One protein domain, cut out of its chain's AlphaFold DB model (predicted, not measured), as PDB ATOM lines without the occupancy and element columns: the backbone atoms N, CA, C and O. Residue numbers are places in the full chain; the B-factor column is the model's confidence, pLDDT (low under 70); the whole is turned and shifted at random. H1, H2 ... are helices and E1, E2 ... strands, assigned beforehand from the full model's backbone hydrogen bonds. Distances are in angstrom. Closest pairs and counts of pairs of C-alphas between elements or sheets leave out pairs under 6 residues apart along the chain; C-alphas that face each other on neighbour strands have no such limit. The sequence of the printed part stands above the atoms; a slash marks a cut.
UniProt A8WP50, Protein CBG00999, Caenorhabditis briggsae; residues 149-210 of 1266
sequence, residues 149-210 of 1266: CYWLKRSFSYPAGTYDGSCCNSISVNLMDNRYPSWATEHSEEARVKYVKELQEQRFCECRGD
ATOM      1  N   CYS A 149      -1.965 -22.935  39.775       95.62
ATOM      2  CA  CYS A 149      -2.302 -23.281  41.157       95.62
ATOM      3  C   CYS A 149      -2.112 -24.778  41.499       95.62
ATOM      4  O   CYS A 149      -2.607 -25.220  42.532       95.62
ATOM      5  N   TYR A 150      -1.492 -25.596  40.641       96.56
ATOM      6  CA  TYR A 150      -1.292 -27.039  40.840       96.56
ATOM      7  C   TYR A 150      -2.581 -27.796  41.219       96.56
ATOM      8  O   TYR A 150      -3.438 -28.012  40.357       96.56
ATOM      9  N   TRP A 151      -2.745 -28.210  42.484       97.12
ATOM     10  CA  TRP A 151      -3.975 -28.833  42.990       97.12
ATOM     11  C   TRP A 151      -4.918 -27.861  43.717       97.12
ATOM     12  O   TRP A 151      -6.085 -28.206  43.859       97.12
ATOM     13  N   LEU A 152      -4.497 -26.641  44.088       96.69
ATOM     14  CA  LEU A 152      -5.387 -25.632  44.697       96.69
ATOM     15  C   LEU A 152      -6.523 -25.200  43.753       96.69
ATOM     16  O   LEU A 152      -7.528 -24.685  44.220       96.69
ATOM     17  N   LYS A 153      -6.411 -25.442  42.440       96.75
ATOM     18  CA  LYS A 153      -7.503 -25.260  41.457       96.75
ATOM     19  C   LYS A 153      -8.484 -26.439  41.359       96.75
ATOM     20  O   LYS A 153      -9.261 -26.498  40.411       96.75
ATOM     21  N   ARG A 154      -8.396 -27.427  42.254       95.06
ATOM     22  CA  ARG A 154      -9.285 -28.596  42.291       95.06
ATOM     23  C   ARG A 154     -10.090 -28.587  43.583       95.06
ATOM     24  O   ARG A 154      -9.506 -28.481  44.658       95.06
ATOM     25  N   SER A 155     -11.395 -28.776  43.461       95.19
ATOM     26  CA  SER A 155     -12.262 -29.066  44.595       95.19
ATOM     27  C   SER A 155     -11.979 -30.452  45.186       95.19
ATOM     28  O   SER A 155     -11.588 -31.380  44.471       95.19
ATOM     29  N   PHE A 156     -12.173 -30.592  46.497       95.25
ATOM     30  CA  PHE A 156     -12.184 -31.869  47.212       95.25
ATOM     31  C   PHE A 156     -12.957 -31.750  48.536       95.25
ATOM     32  O   PHE A 156     -12.948 -30.706  49.186       95.25
ATOM     33  N   SER A 157     -13.613 -32.833  48.946       94.06
ATOM     34  CA  SER A 157     -14.273 -32.937  50.253       94.06
ATOM     35  C   SER A 157     -13.301 -33.463  51.304       94.06
ATOM     36  O   SER A 157     -12.443 -34.278  50.980       94.06
ATOM     37  N   TYR A 158     -13.464 -33.039  52.554       93.06
ATOM     38  CA  TYR A 158     -12.746 -33.546  53.725       93.06
ATOM     39  C   TYR A 158     -13.691 -33.563  54.948       93.06
ATOM     40  O   TYR A 158     -14.766 -32.963  54.890       93.06
ATOM     41  N   PRO A 159     -13.353 -34.225  56.074       86.75
ATOM     42  CA  PRO A 159     -14.298 -34.418  57.187       86.75
ATOM     43  C   PRO A 159     -14.843 -33.144  57.859       86.75
ATOM     44  O   PRO A 159     -15.802 -33.233  58.618       86.75
ATOM     45  N   ALA A 160     -14.246 -31.978  57.590       83.62
ATOM     46  CA  ALA A 160     -14.640 -30.680  58.141       83.62
ATOM     47  C   ALA A 160     -15.072 -29.660  57.062       83.62
ATOM     48  O   ALA A 160     -15.076 -28.463  57.329       83.62
ATOM     49  N   GLY A 161     -15.403 -30.105  55.842       89.56
ATOM     50  CA  GLY A 161     -15.960 -29.232  54.802       89.56
ATOM     51  C   GLY A 161     -15.672 -29.673  53.367       89.56
ATOM     52  O   GLY A 161     -15.085 -30.721  53.103       89.56
ATOM     53  N   THR A 162     -16.080 -28.843  52.409       93.06
ATOM     54  CA  THR A 162     -15.743 -29.012  50.990       93.06
ATOM     55  C   THR A 162     -14.910 -27.837  50.512       93.06
ATOM     56  O   THR A 162     -15.384 -26.704  50.518       93.06
ATOM     57  N   TYR A 163     -13.693 -28.108  50.047       96.62
ATOM     58  CA  TYR A 163     -12.916 -27.130  49.303       96.62
ATOM     59  C   TYR A 163     -13.387 -27.099  47.845       96.62
ATOM     60  O   TYR A 163     -13.554 -28.146  47.220       96.62
ATOM     61  N   ASP A 164     -13.595 -25.906  47.294       95.31
ATOM     62  CA  ASP A 164     -14.169 -25.669  45.962       95.31
ATOM     63  C   ASP A 164     -13.123 -25.302  44.889       95.31
ATOM     64  O   ASP A 164     -13.358 -25.507  43.698       95.31
ATOM     65  N   GLY A 165     -11.959 -24.791  45.302       95.44
ATOM     66  CA  GLY A 165     -10.937 -24.214  44.420       95.44
ATOM     67  C   GLY A 165     -10.669 -22.714  44.638       95.44
ATOM     68  O   GLY A 165      -9.746 -22.175  44.023       95.44
ATOM     69  N   SER A 166     -11.423 -22.046  45.519       95.06
ATOM     70  CA  SER A 166     -11.386 -20.593  45.792       95.06
ATOM     71  C   SER A 166     -10.023 -20.022  46.208       95.06
ATOM     72  O   SER A 166      -9.737 -18.854  45.944       95.06
ATOM     73  N   CYS A 167      -9.132 -20.815  46.808       96.56
ATOM     74  CA  CYS A 167      -7.781 -20.364  47.145       96.56
ATOM     75  C   CYS A 167      -6.838 -20.311  45.919       96.56
ATOM     76  O   CYS A 167      -5.669 -19.964  46.080       96.56
ATOM     77  N   CYS A 168      -7.281 -20.645  44.697       97.12
ATOM     78  CA  CYS A 168      -6.473 -20.521  43.476       97.12
ATOM     79  C   CYS A 168      -6.313 -19.055  43.025       97.12
ATOM     80  O   CYS A 168      -6.927 -18.590  42.068       97.12
ATOM     81  N   ASN A 169      -5.430 -18.327  43.705       96.31
ATOM     82  CA  ASN A 169      -4.989 -16.993  43.313       96.31
ATOM     83  C   ASN A 169      -3.482 -16.811  43.562       96.31
ATOM     84  O   ASN A 169      -2.822 -17.640  44.195       96.31
ATOM     85  N   SER A 170      -2.918 -15.726  43.029       96.19
ATOM     86  CA  SER A 170      -1.475 -15.475  43.054       96.19
ATOM     87  C   SER A 170      -0.918 -15.228  44.457       96.19
ATOM     88  O   SER A 170       0.263 -15.486  44.674       96.19
ATOM     89  N   ILE A 171      -1.736 -14.767  45.407       95.25
ATOM     90  CA  ILE A 171      -1.314 -14.502  46.788       95.25
ATOM     91  C   ILE A 171      -1.186 -15.827  47.545       95.25
ATOM     92  O   ILE A 171      -0.139 -16.093  48.133       95.25
ATOM     93  N   SER A 172      -2.194 -16.699  47.436       97.25
ATOM     94  CA  SER A 172      -2.155 -18.061  47.977       97.25
ATOM     95  C   SER A 172      -0.973 -18.861  47.439       97.25
ATOM     96  O   SER A 172      -0.204 -19.413  48.222       97.25
ATOM     97  N   VAL A 173      -0.779 -18.884  46.114       96.62
ATOM     98  CA  VAL A 173       0.356 -19.581  45.481       96.62
ATOM     99  C   VAL A 173       1.688 -19.042  46.015       96.62
ATOM    100  O   VAL A 173       2.545 -19.826  46.413       96.62
ATOM    101  N   ASN A 174       1.840 -17.719  46.138       96.12
ATOM    102  CA  ASN A 174       3.068 -17.114  46.654       96.12
ATOM    103  C   ASN A 174       3.309 -17.418  48.147       96.12
ATOM    104  O   ASN A 174       4.451 -17.670  48.535       96.12
ATOM    105  N   LEU A 175       2.271 -17.447  48.996       96.31
ATOM    106  CA  LEU A 175       2.415 -17.896  50.387       96.31
ATOM    107  C   LEU A 175       2.886 -19.355  50.435       96.31
ATOM    108  O   LEU A 175       3.822 -19.678  51.169       96.31
ATOM    109  N   MET A 176       2.243 -20.217  49.650       97.38
ATOM    110  CA  MET A 176       2.500 -21.651  49.632       97.38
ATOM    111  C   MET A 176       3.906 -21.982  49.121       97.38
ATOM    112  O   MET A 176       4.609 -22.752  49.773       97.38
ATOM    113  N   ASP A 177       4.367 -21.336  48.046       96.81
ATOM    114  CA  ASP A 177       5.738 -21.474  47.532       96.81
ATOM    115  C   ASP A 177       6.792 -21.067  48.578       96.81
ATOM    116  O   ASP A 177       7.800 -21.754  48.752       96.81
ATOM    117  N   ASN A 178       6.554 -19.969  49.307       95.12
ATOM    118  CA  ASN A 178       7.486 -19.460  50.317       95.12
ATOM    119  C   ASN A 178       7.486 -20.278  51.619       95.12
ATOM    120  O   ASN A 178       8.532 -20.412  52.257       95.12
ATOM    121  N   ARG A 179       6.323 -20.776  52.063       96.69
ATOM    122  CA  ARG A 179       6.162 -21.443  53.369       96.69
ATOM    123  C   ARG A 179       6.298 -22.963  53.291       96.69
ATOM    124  O   ARG A 179       6.786 -23.574  54.241       96.69
ATOM    125  N   TYR A 180       5.905 -23.567  52.172       96.81
ATOM    126  CA  TYR A 180       5.825 -25.016  51.994       96.81
ATOM    127  C   TYR A 180       6.335 -25.454  50.610       96.81
ATOM    128  O   TYR A 180       5.536 -25.900  49.795       96.81
ATOM    129  N   PRO A 181       7.650 -25.411  50.313       94.25
ATOM    130  CA  PRO A 181       8.175 -25.631  48.954       94.25
ATOM    131  C   PRO A 181       7.825 -26.968  48.265       94.25
ATOM    132  O   PRO A 181       8.046 -27.105  47.065       94.25
ATOM    133  N   SER A 182       7.296 -27.961  48.990       95.50
ATOM    134  CA  SER A 182       6.787 -29.229  48.445       95.50
ATOM    135  C   SER A 182       5.280 -29.240  48.146       95.50
ATOM    136  O   SER A 182       4.795 -30.233  47.605       95.50
ATOM    137  N   TRP A 183       4.529 -28.180  48.476       97.38
ATOM    138  CA  TRP A 183       3.059 -28.164  48.447       97.38
ATOM    139  C   TRP A 183       2.488 -28.557  47.084       97.38
ATOM    140  O   TRP A 183       1.565 -29.361  47.016       97.38
ATOM    141  N   ALA A 184       3.064 -28.036  45.998       96.50
ATOM    142  CA  ALA A 184       2.630 -28.271  44.623       96.50
ATOM    143  C   ALA A 184       2.655 -29.763  44.244       96.50
ATOM    144  O   ALA A 184       1.809 -30.238  43.485       96.50
ATOM    145  N   THR A 185       3.613 -30.494  44.819       95.69
ATOM    146  CA  THR A 185       3.839 -31.936  44.662       95.69
ATOM    147  C   THR A 185       3.254 -32.775  45.799       95.69
ATOM    148  O   THR A 185       3.454 -33.985  45.818       95.69
ATOM    149  N   GLU A 186       2.560 -32.170  46.764       93.00
ATOM    150  CA  GLU A 186       2.008 -32.892  47.909       93.00
ATOM    151  C   GLU A 186       0.675 -33.561  47.541       93.00
ATOM    152  O   GLU A 186      -0.221 -32.953  46.941       93.00
ATOM    153  N   HIS A 187       0.553 -34.843  47.887       86.88
ATOM    154  CA  HIS A 187      -0.559 -35.713  47.504       86.88
ATOM    155  C   HIS A 187      -1.345 -36.272  48.692       86.88
ATOM    156  O   HIS A 187      -2.452 -36.765  48.478       86.88
ATOM    157  N   SER A 188      -0.829 -36.164  49.918       96.00
ATOM    158  CA  SER A 188      -1.566 -36.524  51.131       96.00
ATOM    159  C   SER A 188      -2.741 -35.571  51.384       96.00
ATOM    160  O   SER A 188      -2.626 -34.348  51.281       96.00
ATOM    161  N   GLU A 189      -3.901 -36.145  51.708       93.12
ATOM    162  CA  GLU A 189      -5.142 -35.398  51.950       93.12
ATOM    163  C   GLU A 189      -5.020 -34.510  53.198       93.12
ATOM    164  O   GLU A 189      -5.328 -33.322  53.145       93.12
ATOM    165  N   GLU A 190      -4.439 -35.046  54.274       93.56
ATOM    166  CA  GLU A 190      -4.151 -34.342  55.531       93.56
ATOM    167  C   GLU A 190      -3.348 -33.048  55.320       93.56
ATOM    168  O   GLU A 190      -3.690 -31.996  55.867       93.56
ATOM    169  N   ALA A 191      -2.299 -33.094  54.490       95.25
ATOM    170  CA  ALA A 191      -1.494 -31.916  54.189       95.25
ATOM    171  C   ALA A 191      -2.283 -30.892  53.365       95.25
ATOM    172  O   ALA A 191      -2.221 -29.701  53.657       95.25
ATOM    173  N   ARG A 192      -3.083 -31.335  52.387       96.31
ATOM    174  CA  ARG A 192      -3.938 -30.445  51.580       96.31
ATOM    175  C   ARG A 192      -5.002 -29.747  52.418       96.31
ATOM    176  O   ARG A 192      -5.172 -28.541  52.267       96.31
ATOM    177  N   VAL A 193      -5.650 -30.467  53.337       96.00
ATOM    178  CA  VAL A 193      -6.585 -29.894  54.319       96.00
ATOM    179  C   VAL A 193      -5.875 -28.866  55.198       96.00
ATOM    180  O   VAL A 193      -6.367 -27.750  55.342       96.00
ATOM    181  N   LYS A 194      -4.686 -29.191  55.725       96.94
ATOM    182  CA  LYS A 194      -3.876 -28.250  56.514       96.94
ATOM    183  C   LYS A 194      -3.547 -26.974  55.728       96.94
ATOM    184  O   LYS A 194      -3.689 -25.880  56.264       96.94
ATOM    185  N   TYR A 195      -3.122 -27.104  54.472       97.62
ATOM    186  CA  TYR A 195      -2.761 -25.968  53.621       97.62
ATOM    187  C   TYR A 195      -3.969 -25.098  53.249       97.62
ATOM    188  O   TYR A 195      -3.866 -23.876  53.302       97.62
ATOM    189  N   VAL A 196      -5.119 -25.699  52.918       96.69
ATOM    190  CA  VAL A 196      -6.367 -24.954  52.670       96.69
ATOM    191  C   VAL A 196      -6.815 -24.228  53.937       96.69
ATOM    192  O   VAL A 196      -7.079 -23.030  53.872       96.69
ATOM    193  N   LYS A 197      -6.805 -24.901  55.096       95.81
ATOM    194  CA  LYS A 197      -7.152 -24.274  56.376       95.81
ATOM    195  C   LYS A 197      -6.244 -23.084  56.689       95.81
ATOM    196  O   LYS A 197      -6.734 -22.029  57.067       95.81
ATOM    197  N   GLU A 198      -4.937 -23.210  56.478       96.56
ATOM    198  CA  GLU A 198      -3.993 -22.112  56.706       96.56
ATOM    199  C   GLU A 198      -4.212 -20.937  55.734       96.56
ATOM    200  O   GLU A 198      -4.128 -19.778  56.135       96.56
ATOM    201  N   LEU A 199      -4.567 -21.198  54.470       96.88
ATOM    202  CA  LEU A 199      -4.937 -20.148  53.513       96.88
ATOM    203  C   LEU A 199      -6.265 -19.454  53.879       96.88
ATOM    204  O   LEU A 199      -6.395 -18.246  53.666       96.88
ATOM    205  N   GLN A 200      -7.218 -20.180  54.473       95.12
ATOM    206  CA  GLN A 200      -8.463 -19.629  55.023       95.12
ATOM    207  C   GLN A 200      -8.201 -18.796  56.292       95.12
ATOM    208  O   GLN A 200      -8.654 -17.656  56.378       95.12
ATOM    209  N   GLU A 201      -7.398 -19.302  57.237       93.25
ATOM    210  CA  GLU A 201      -6.971 -18.597  58.460       93.25
ATOM    211  C   GLU A 201      -6.225 -17.284  58.146       93.25
ATOM    212  O   GLU A 201      -6.362 -16.300  58.870       93.25
ATOM    213  N   GLN A 202      -5.457 -17.238  57.051       94.06
ATOM    214  CA  GLN A 202      -4.791 -16.022  56.566       94.06
ATOM    215  C   GLN A 202      -5.678 -15.140  55.652       94.06
ATOM    216  O   GLN A 202      -5.203 -14.117  55.163       94.06
ATOM    217  N   ARG A 203      -6.949 -15.509  55.416       93.44
ATOM    218  CA  ARG A 203      -7.906 -14.833  54.510       93.44
ATOM    219  C   ARG A 203      -7.395 -14.644  53.067       93.44
ATOM    220  O   ARG A 203      -7.704 -13.646  52.421       93.44
ATOM    221  N   PHE A 204      -6.634 -15.609  52.540       93.56
ATOM    222  CA  PHE A 204      -6.203 -15.627  51.132       93.56
ATOM    223  C   PHE A 204      -7.143 -16.403  50.201       93.56
ATOM    224  O   PHE A 204      -6.983 -16.333  48.985       93.56
ATOM    225  N   CYS A 205      -8.136 -17.114  50.734       92.75
ATOM    226  CA  CYS A 205      -9.228 -17.693  49.952       92.75
ATOM    227  C   CYS A 205     -10.434 -16.746  49.974       92.75
ATOM    228  O   CYS A 205     -10.799 -16.255  51.043       92.75
ATOM    229  N   GLU A 206     -11.093 -16.535  48.832       75.88
ATOM    230  CA  GLU A 206     -12.434 -15.937  48.823       75.88
ATOM    231  C   GLU A 206     -13.443 -16.982  49.318       75.88
ATOM    232  O   GLU A 206     -14.026 -17.731  48.535       75.88
ATOM    233  N   CYS A 207     -13.624 -17.061  50.638       42.97
ATOM    234  CA  CYS A 207     -14.643 -17.905  51.253       42.97
ATOM    235  C   CYS A 207     -16.040 -17.400  50.870       42.97
ATOM    236  O   CYS A 207     -16.587 -16.504  51.511       42.97
ATOM    237  N   ARG A 208     -16.633 -17.994  49.832       46.56
ATOM    238  CA  ARG A 208     -18.043 -17.802  49.489       46.56
ATOM    239  C   ARG A 208     -18.906 -18.812  50.252       46.56
ATOM    240  O   ARG A 208     -19.358 -19.799  49.680       46.56
ATOM    241  N   GLY A 209     -19.088 -18.562  51.546       38.47
ATOM    242  CA  GLY A 209     -19.936 -19.355  52.435       38.47
ATOM    243  C   GLY A 209     -20.498 -18.493  53.563       38.47
ATOM    244  O   GLY A 209     -19.769 -17.701  54.158       38.47
ATOM    245  N   ASP A 210     -21.796 -18.636  53.814       42.03
ATOM    246  CA  ASP A 210     -22.572 -17.807  54.736       42.03
ATOM    247  C   ASP A 210     -22.482 -18.311  56.190       42.03
ATOM    248  O   ASP A 210     -23.451 -18.830  56.737       42.03
TER     249      ASP A 210
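AT A GLANCE: This is residues 149 to 210 of the 1266 residues of the protein "Protein CBG00999" of Caenorhabditis briggsae (UniProt A8WP50). The longest helix, H2, stands in the middle, with a small two-stranded hairpin, E1 and E2, on one side of it and the shorter helix H1 on the other, set at a steep angle to H2. Loops join these few parts, and a tail after H2 leads away from H1 to the last printed residue, Asp 210, at one end of the longest axis. The printed part has 62 residues, with two named strands followed by two named helices, in the order E1, E2, H1, H2; the sheet's order is E1 - E2, antiparallel. The class is mixed, helices and strands, with 29 of the 62 residues, under half, in named elements. The whole is compact, with a radius of gyration of the C-alphas of 10.6 A, and spans 31 by 22 by 17 A.

IN THESE COORDINATES: E1 holds residues 156 to 158 and measures 6.7 A from first to last C-alpha, beginning with C-alpha 156 at (-12.184, -31.869, 47.212). E2 holds residues 161 to 163 and measures 6.6 A. H1 follows with residues 170 to 179, 14.2 A long, from C-alpha 170 at (-1.475, -15.475, 43.054). H2 holds residues 189 to 201, 18.1 A long, and ends with C-alpha 201 at (-6.971, -18.597, 58.460).

HOW THE PARTS SIT: E1 and E2 are a hairpin, antiparallel neighbours at 157 degrees between their directions. C-alphas 157 and 162 face each other at 4.3 A. N 163 and O 156, at 2.8 A, and N 158 and O 161, at 2.9 A, are within hydrogen-bond range. The closest C-alphas of E1 and H2 are those of Tyr 158 and Val 193, 7.2 A apart. Those of E2 and H2 are Tyr 163 and Val 196, 7.7 A apart. H1 and H2 are close but not clearly touching, their closest C-alphas being those of Ser 172 and Leu 199, 6.5 A apart. They run opposite ways at a steep tilt of 62 degrees. E1 and H1 are apart. In H1 and H2 every O i to N i+4 pair is within hydrogen-bond range.

THE WHOLE: The two C-alphas farthest apart, those of Pro 181 and Asp 210, are 32.2 A from each other; the first and last printed C-alphas are 25.0 A apart. The printed part has no cut. The link from E1 to E2 is tight, with two residues, and those from E2 to H1 and from H1 to H2 are short, with six and nine; no link is long. The mean pLDDT of the printed part is 91.3, and residues 207 to 210 are under 70.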